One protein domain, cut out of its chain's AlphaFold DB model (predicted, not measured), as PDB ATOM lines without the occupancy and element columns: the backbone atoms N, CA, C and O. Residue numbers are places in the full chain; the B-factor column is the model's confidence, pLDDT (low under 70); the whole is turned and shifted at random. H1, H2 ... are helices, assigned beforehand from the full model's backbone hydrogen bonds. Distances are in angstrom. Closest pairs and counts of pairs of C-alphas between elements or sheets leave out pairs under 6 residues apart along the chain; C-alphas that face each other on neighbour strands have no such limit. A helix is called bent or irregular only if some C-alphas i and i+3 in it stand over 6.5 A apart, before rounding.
ATOM      1  N   ALA A  10      30.470 -33.953  -5.631       74.62
ATOM      2  CA  ALA A  10      30.333 -32.802  -6.542       74.62
ATOM      3  C   ALA A  10      31.462 -32.724  -7.582       74.62
ATOM      4  O   ALA A  10      31.241 -32.257  -8.691       74.62
ATOM      5  N   GLN A  11      32.640 -33.276  -7.284       76.88
ATOM      6  CA  GLN A  11      33.741 -33.405  -8.245       76.88
ATOM      7  C   GLN A  11      33.363 -34.207  -9.502       76.88
ATOM      8  O   GLN A  11      33.953 -34.020 -10.559       76.88
ATOM      9  N   LYS A  12      32.391 -35.121  -9.389       80.94
ATOM     10  CA  LYS A  12      31.869 -35.914 -10.508       80.94
ATOM     11  C   LYS A  12      30.676 -35.248 -11.200       80.94
ATOM     12  O   LYS A  12      30.193 -35.778 -12.195       80.94
ATOM     13  N   LEU A  13      30.210 -34.091 -10.722       81.56
ATOM     14  CA  LEU A  13      29.139 -33.322 -11.363       81.56
ATOM     15  C   LEU A  13      29.459 -32.983 -12.829       81.56
ATOM     16  O   LEU A  13      28.584 -33.222 -13.663       81.56
ATOM     17  N   PRO A  14      30.674 -32.514 -13.191       81.81
ATOM     18  CA  PRO A  14      30.978 -32.144 -14.573       81.81
ATOM     19  C   PRO A  14      30.825 -33.307 -15.561       81.81
ATOM     20  O   PRO A  14      30.438 -33.097 -16.706       81.81
ATOM     21  N   SER A  15      31.102 -34.536 -15.121       81.56
ATOM     22  CA  SER A  15      31.023 -35.729 -15.965       81.56
ATOM     23  C   SER A  15      29.645 -36.388 -15.935       81.56
ATOM     24  O   SER A  15      29.148 -36.809 -16.977       81.56
ATOM     25  N   LEU A  16      29.000 -36.466 -14.768       82.94
ATOM     26  CA  LEU A  16      27.731 -37.181 -14.604       82.94
ATOM     27  C   LEU A  16      26.513 -36.355 -15.019       82.94
ATOM     28  O   LEU A  16      25.567 -36.917 -15.563       82.94
ATOM     29  N   ALA A  17      26.531 -35.029 -14.841       82.44
ATOM     30  CA  ALA A  17      25.401 -34.172 -15.217       82.44
ATOM     31  C   ALA A  17      25.138 -34.151 -16.735       82.44
ATOM     32  O   ALA A  17      24.036 -33.834 -17.184       82.44
ATOM     33  N   GLN A  18      26.150 -34.488 -17.537       84.38
ATOM     34  CA  GLN A  18      26.043 -34.548 -18.993       84.38
ATOM     35  C   GLN A  18      25.439 -35.857 -19.506       84.38
ATOM     36  O   GLN A  18      25.099 -35.940 -20.688       84.38
ATOM     37  N   ILE A  19      25.320 -36.873 -18.651       86.50
ATOM     38  CA  ILE A  19      24.755 -38.168 -19.010       86.50
ATOM     39  C   ILE A  19      23.244 -38.089 -18.799       86.50
ATOM     40  O   ILE A  19      22.757 -37.847 -17.695       86.50
ATOM     41  N   GLY A  20      22.492 -38.242 -19.887       79.50
ATOM     42  CA  GLY A  20      21.040 -38.312 -19.845       79.50
ATOM     43  C   GLY A  20      20.535 -39.584 -19.154       79.50
ATOM     44  O   GLY A  20      21.294 -40.529 -18.938       79.50
ATOM     45  N   PRO A  21      19.232 -39.653 -18.839       79.25
ATOM     46  CA  PRO A  21      18.619 -40.859 -18.275       79.25
ATOM     47  C   PRO A  21      18.703 -42.078 -19.211       79.25
ATOM     48  O   PRO A  21      18.564 -43.210 -18.766       79.25
ATOM     49  N   ASP A  22      18.955 -41.854 -20.501       82.88
ATOM     50  CA  ASP A  22      19.206 -42.867 -21.527       82.88
ATOM     51  C   ASP A  22      20.681 -43.308 -21.604       82.88
ATOM     52  O   ASP A  22      21.058 -44.072 -22.493       82.88
ATOM     53  N   GLY A  23      21.537 -42.810 -20.703       82.00
ATOM     54  CA  GLY A  23      22.972 -43.094 -20.679       82.00
ATOM     55  C   GLY A  23      23.765 -42.374 -21.770       82.00
ATOM     56  O   GLY A  23      24.970 -42.598 -21.902       82.00
ATOM     57  N   LYS A  24      23.127 -41.505 -22.566       84.38
ATOM     58  CA  LYS A  24      23.804 -40.787 -23.647       84.38
ATOM     59  C   LYS A  24      24.374 -39.469 -23.157       84.38
ATOM     60  O   LYS A  24      23.748 -38.724 -22.409       84.38
ATOM     61  N   VAL A  25      25.574 -39.168 -23.637       87.25
ATOM     62  CA  VAL A  25      26.244 -37.896 -23.370       87.25
ATOM     63  C   VAL A  25      25.599 -36.801 -24.214       87.25
ATOM     64  O   VAL A  25      25.474 -36.941 -25.435       87.25
ATOM     65  N   ARG A  26      25.223 -35.699 -23.566       83.94
ATOM     66  CA  ARG A  26      24.728 -34.492 -24.234       83.94
ATOM     67  C   ARG A  26      25.813 -33.880 -25.123       83.94
ATOM     68  O   ARG A  26      26.990 -33.841 -24.769       83.94
ATOM     69  N   LYS A  27      25.400 -33.391 -26.289       87.94
ATOM     70  CA  LYS A  27      26.264 -32.733 -27.275       87.94
ATOM     71  C   LYS A  27      25.782 -31.307 -27.518       87.94
ATOM     72  O   LYS A  27      24.601 -31.024 -27.321       87.94
ATOM     73  N   THR A  28      26.679 -30.428 -27.950       84.44
ATOM     74  CA  THR A  28      26.296 -29.112 -28.482       84.44
ATOM     75  C   THR A  28      25.561 -29.254 -29.817       84.44
ATOM     76  O   THR A  28      25.546 -30.334 -30.412       84.44
ATOM     77  N   ALA A  29      24.967 -28.160 -30.306       85.81
ATOM     78  CA  ALA A  29      24.319 -28.108 -31.621       85.81
ATOM     79  C   ALA A  29      25.253 -28.571 -32.759       85.81
ATOM     80  O   ALA A  29      24.817 -29.270 -33.667       85.81
ATOM     81  N   ASP A  30      26.553 -28.291 -32.636       88.44
ATOM     82  CA  ASP A  30      27.596 -28.713 -33.584       88.44
ATOM     83  C   ASP A  30      28.043 -30.179 -33.401       88.44
ATOM     84  O   ASP A  30      29.016 -30.629 -34.005       88.44
ATOM     85  N   GLY A  31      27.398 -30.934 -32.506       85.38
ATOM     86  CA  GLY A  31      27.685 -32.347 -32.255       85.38
ATOM     87  C   GLY A  31      28.940 -32.628 -31.419       85.38
ATOM     88  O   GLY A  31      29.306 -33.798 -31.247       85.38
ATOM     89  N   ARG A  32      29.596 -31.598 -30.870       87.25
ATOM     90  CA  ARG A  32      30.768 -31.750 -29.994       87.25
ATOM     91  C   ARG A  32      30.339 -32.169 -28.588       87.25
ATOM     92  O   ARG A  32      29.223 -31.892 -28.152       87.25
ATOM     93  N   ARG A  33      31.232 -32.854 -27.868       85.00
ATOM     94  CA  ARG A  33      31.036 -33.113 -26.435       85.00
ATOM     95  C   ARG A  33      31.175 -31.798 -25.677       85.00
ATOM     96  O   ARG A  33      32.101 -31.041 -25.952       85.00
ATOM     97  N   ILE A  34      30.257 -31.565 -24.749       84.94
ATOM     98  CA  ILE A  34      30.338 -30.442 -23.820       84.94
ATOM     99  C   ILE A  34      31.443 -30.778 -22.817       84.94
ATOM    100  O   ILE A  34      31.515 -31.907 -22.339       84.94
ATOM    101  N   ASP A  35      32.293 -29.826 -22.476       84.56
ATOM    102  CA  ASP A  35      33.217 -29.933 -21.353       84.56
ATOM    103  C   ASP A  35      32.829 -28.863 -20.337       84.56
ATOM    104  O   ASP A  35      33.093 -27.689 -20.551       84.56
ATOM    105  N   LEU A  36      32.174 -29.240 -19.234       82.81
ATOM    106  CA  LEU A  36      31.715 -28.256 -18.247       82.81
ATOM    107  C   LEU A  36      32.873 -27.524 -17.553       82.81
ATOM    108  O   LEU A  36      32.655 -26.423 -17.068       82.81
ATOM    109  N   ALA A  37      34.084 -28.084 -17.513       79.62
ATOM    110  CA  ALA A  37      35.223 -27.385 -16.922       79.62
ATOM    111  C   ALA A  37      35.736 -26.255 -17.829       79.62
ATOM    112  O   ALA A  37      36.222 -25.242 -17.333       79.62
ATOM    113  N   ARG A  38      35.617 -26.421 -19.152       82.50
ATOM    114  CA  ARG A  38      36.072 -25.438 -20.148       82.50
ATOM    115  C   ARG A  38      34.956 -24.514 -20.640       82.50
ATOM    116  O   ARG A  38      35.190 -23.330 -20.841       82.50
ATOM    117  N   ASP A  39      33.770 -25.064 -20.867       82.25
ATOM    118  CA  ASP A  39      32.683 -24.427 -21.615       82.25
ATOM    119  C   ASP A  39      31.627 -23.780 -20.691       82.25
ATOM    120  O   ASP A  39      30.692 -23.150 -21.178       82.25
ATOM    121  N   CYS A  40      31.732 -23.942 -19.364       81.25
ATOM    122  CA  CYS A  40      30.787 -23.372 -18.401       81.25
ATOM    123  C   CYS A  40      31.465 -22.314 -17.523       81.25
ATOM    124  O   CYS A  40      32.186 -22.629 -16.578       81.25
ATOM    125  N   GLU A  41      31.161 -21.046 -17.793       82.62
ATOM    126  CA  GLU A  41      31.703 -19.885 -17.072       82.62
ATOM    127  C   GLU A  41      31.416 -19.921 -15.563       82.62
ATOM    128  O   GLU A  41      32.202 -19.407 -14.770       82.62
ATOM    129  N   LEU A  42      30.336 -20.595 -15.143       80.12
ATOM    130  CA  LEU A  42      29.995 -20.775 -13.727       80.12
ATOM    131  C   LEU A  42      31.092 -21.511 -12.944       80.12
ATOM    132  O   LEU A  42      31.233 -21.277 -11.746       80.12
ATOM    133  N   PHE A  43      31.881 -22.376 -13.594       76.12
ATOM    134  CA  PHE A  43      33.020 -23.038 -12.948       76.12
ATOM    135  C   PHE A  43      34.223 -22.109 -12.748       76.12
ATOM    136  O   PHE A  43      35.077 -22.413 -11.921       76.12
ATOM    137  N   GLY A  44      34.279 -20.979 -13.460       72.56
ATOM    138  CA  GLY A  44      35.277 -19.930 -13.251       72.56
ATOM    139  C   GLY A  44      34.906 -18.935 -12.147       72.56
ATOM    140  O   GLY A  44      35.746 -18.133 -11.743       72.56
ATOM    141  N   LEU A  45      33.666 -18.973 -11.647       78.69
ATOM    142  CA  LEU A  45      33.236 -18.144 -10.525       78.69
ATOM    143  C   LEU A  45      33.729 -18.728  -9.199       78.69
ATOM    144  O   LEU A  45      33.817 -19.945  -9.027       78.69
ATOM    145  N   VAL A  46      34.007 -17.847  -8.236       74.25
ATOM    146  CA  VAL A  46      34.345 -18.245  -6.864       74.25
ATOM    147  C   VAL A  46      33.173 -19.033  -6.283       74.25
ATOM    148  O   VAL A  46      32.088 -18.491  -6.065       74.25
ATOM    149  N   GLN A  47      33.389 -20.326  -6.044       69.25
ATOM    150  CA  GLN A  47      32.407 -21.189  -5.399       69.25
ATOM    151  C   GLN A  47      32.584 -21.078  -3.886       69.25
ATOM    152  O   GLN A  47      33.651 -21.383  -3.357       69.25
ATOM    153  N   TYR A  48      31.545 -20.617  -3.189       61.56
ATOM    154  CA  TYR A  48      31.557 -20.547  -1.733       61.56
ATOM    155  C   TYR A  48      31.336 -21.933  -1.131       61.56
ATOM    156  O   TYR A  48      30.380 -22.633  -1.469       61.56
ATOM    157  N   GLU A  49      32.214 -22.305  -0.206       62.50
ATOM    158  CA  GLU A  49      32.066 -23.510   0.594       62.50
ATOM    159  C   GLU A  49      31.152 -23.219   1.788       62.50
ATOM    160  O   GLU A  49      31.492 -22.457   2.694       62.50
ATOM    161  N   CYS A  50      29.970 -23.831   1.794       61.91
ATOM    162  CA  CYS A  50      29.067 -23.779   2.936       61.91
ATOM    163  C   CYS A  50      29.322 -24.994   3.831       61.91
ATOM    164  O   CYS A  50      28.823 -26.087   3.558       61.91
ATOM    165  N   VAL A  51      30.074 -24.804   4.915       67.44
ATOM    166  CA  VAL A  51      30.248 -25.834   5.946       67.44
ATOM    167  C   VAL A  51      29.098 -25.736   6.939       67.44
ATOM    168  O   VAL A  51      28.898 -24.707   7.582       67.44
ATOM    169  N   VAL A  52      28.338 -26.820   7.077       67.19
ATOM    170  CA  VAL A  52      27.256 -26.902   8.062       67.19
ATOM    171  C   VAL A  52      27.824 -27.518   9.336       67.19
ATOM    172  O   VAL A  52      28.191 -28.697   9.323       67.19
ATOM    173  N   PRO A  53      27.900 -26.770  10.446       57.97
ATOM    174  CA  PRO A  53      28.314 -27.346  11.712       57.97
ATOM    175  C   PRO A  53      27.238 -28.316  12.215       57.97
ATOM    176  O   PRO A  53      26.067 -27.959  12.311       57.97
ATOM    177  N   ALA A  54      27.657 -29.543  12.537       65.50
ATOM    178  CA  ALA A  54      26.841 -30.583  13.168       65.50
ATOM    179  C   ALA A  54      25.471 -30.829  12.482       65.50
ATOM    180  O   ALA A  54      24.421 -30.580  13.077       65.50
TER     181      ALA A  54
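Overview. This is residues 10 to 54 of the 82 residues of a protein of Thermothielavioides terrestris (UniProt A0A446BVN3). With little regular structure, this is a flat loop: residues 17 to 35 swing from H1 out and back to H2 and H3, and residues 44 to 54 stick out. The printed part has 45 residues, 15 in the three helices: class all helix. It is only just loose, close to extended: radius of gyration of the C-alphas 13.8 A, spans 44 by 24 by 11 A.

Arrangement. Start at H1, residues 10 to 16, irregular with C-alphas 11 and 14 7.0 A apart; 1 of 3 O i to N i+4 and 3 of 4 O i to N i+3 pairs are within hydrogen-bond range. It only just touches H2, residues 36 to 39, with 3 C-alpha pairs within 8 A, closest Pro 14 and Leu 36, 5.4 A. H3, residues 41 to 44, is close to H2 but not clearly touching: closest C-alphas 37 and 43, 6.3 A.

Along the chain. Find C-alpha 10 at (30.333, -32.802, -6.542); H1 runs 9.5 A. H3 ends at (35.277, -19.930, -13.251).

Size, cuts and confidence. The link H1 to H2 is long; pLDDT is under 70 at residues 47 to 54.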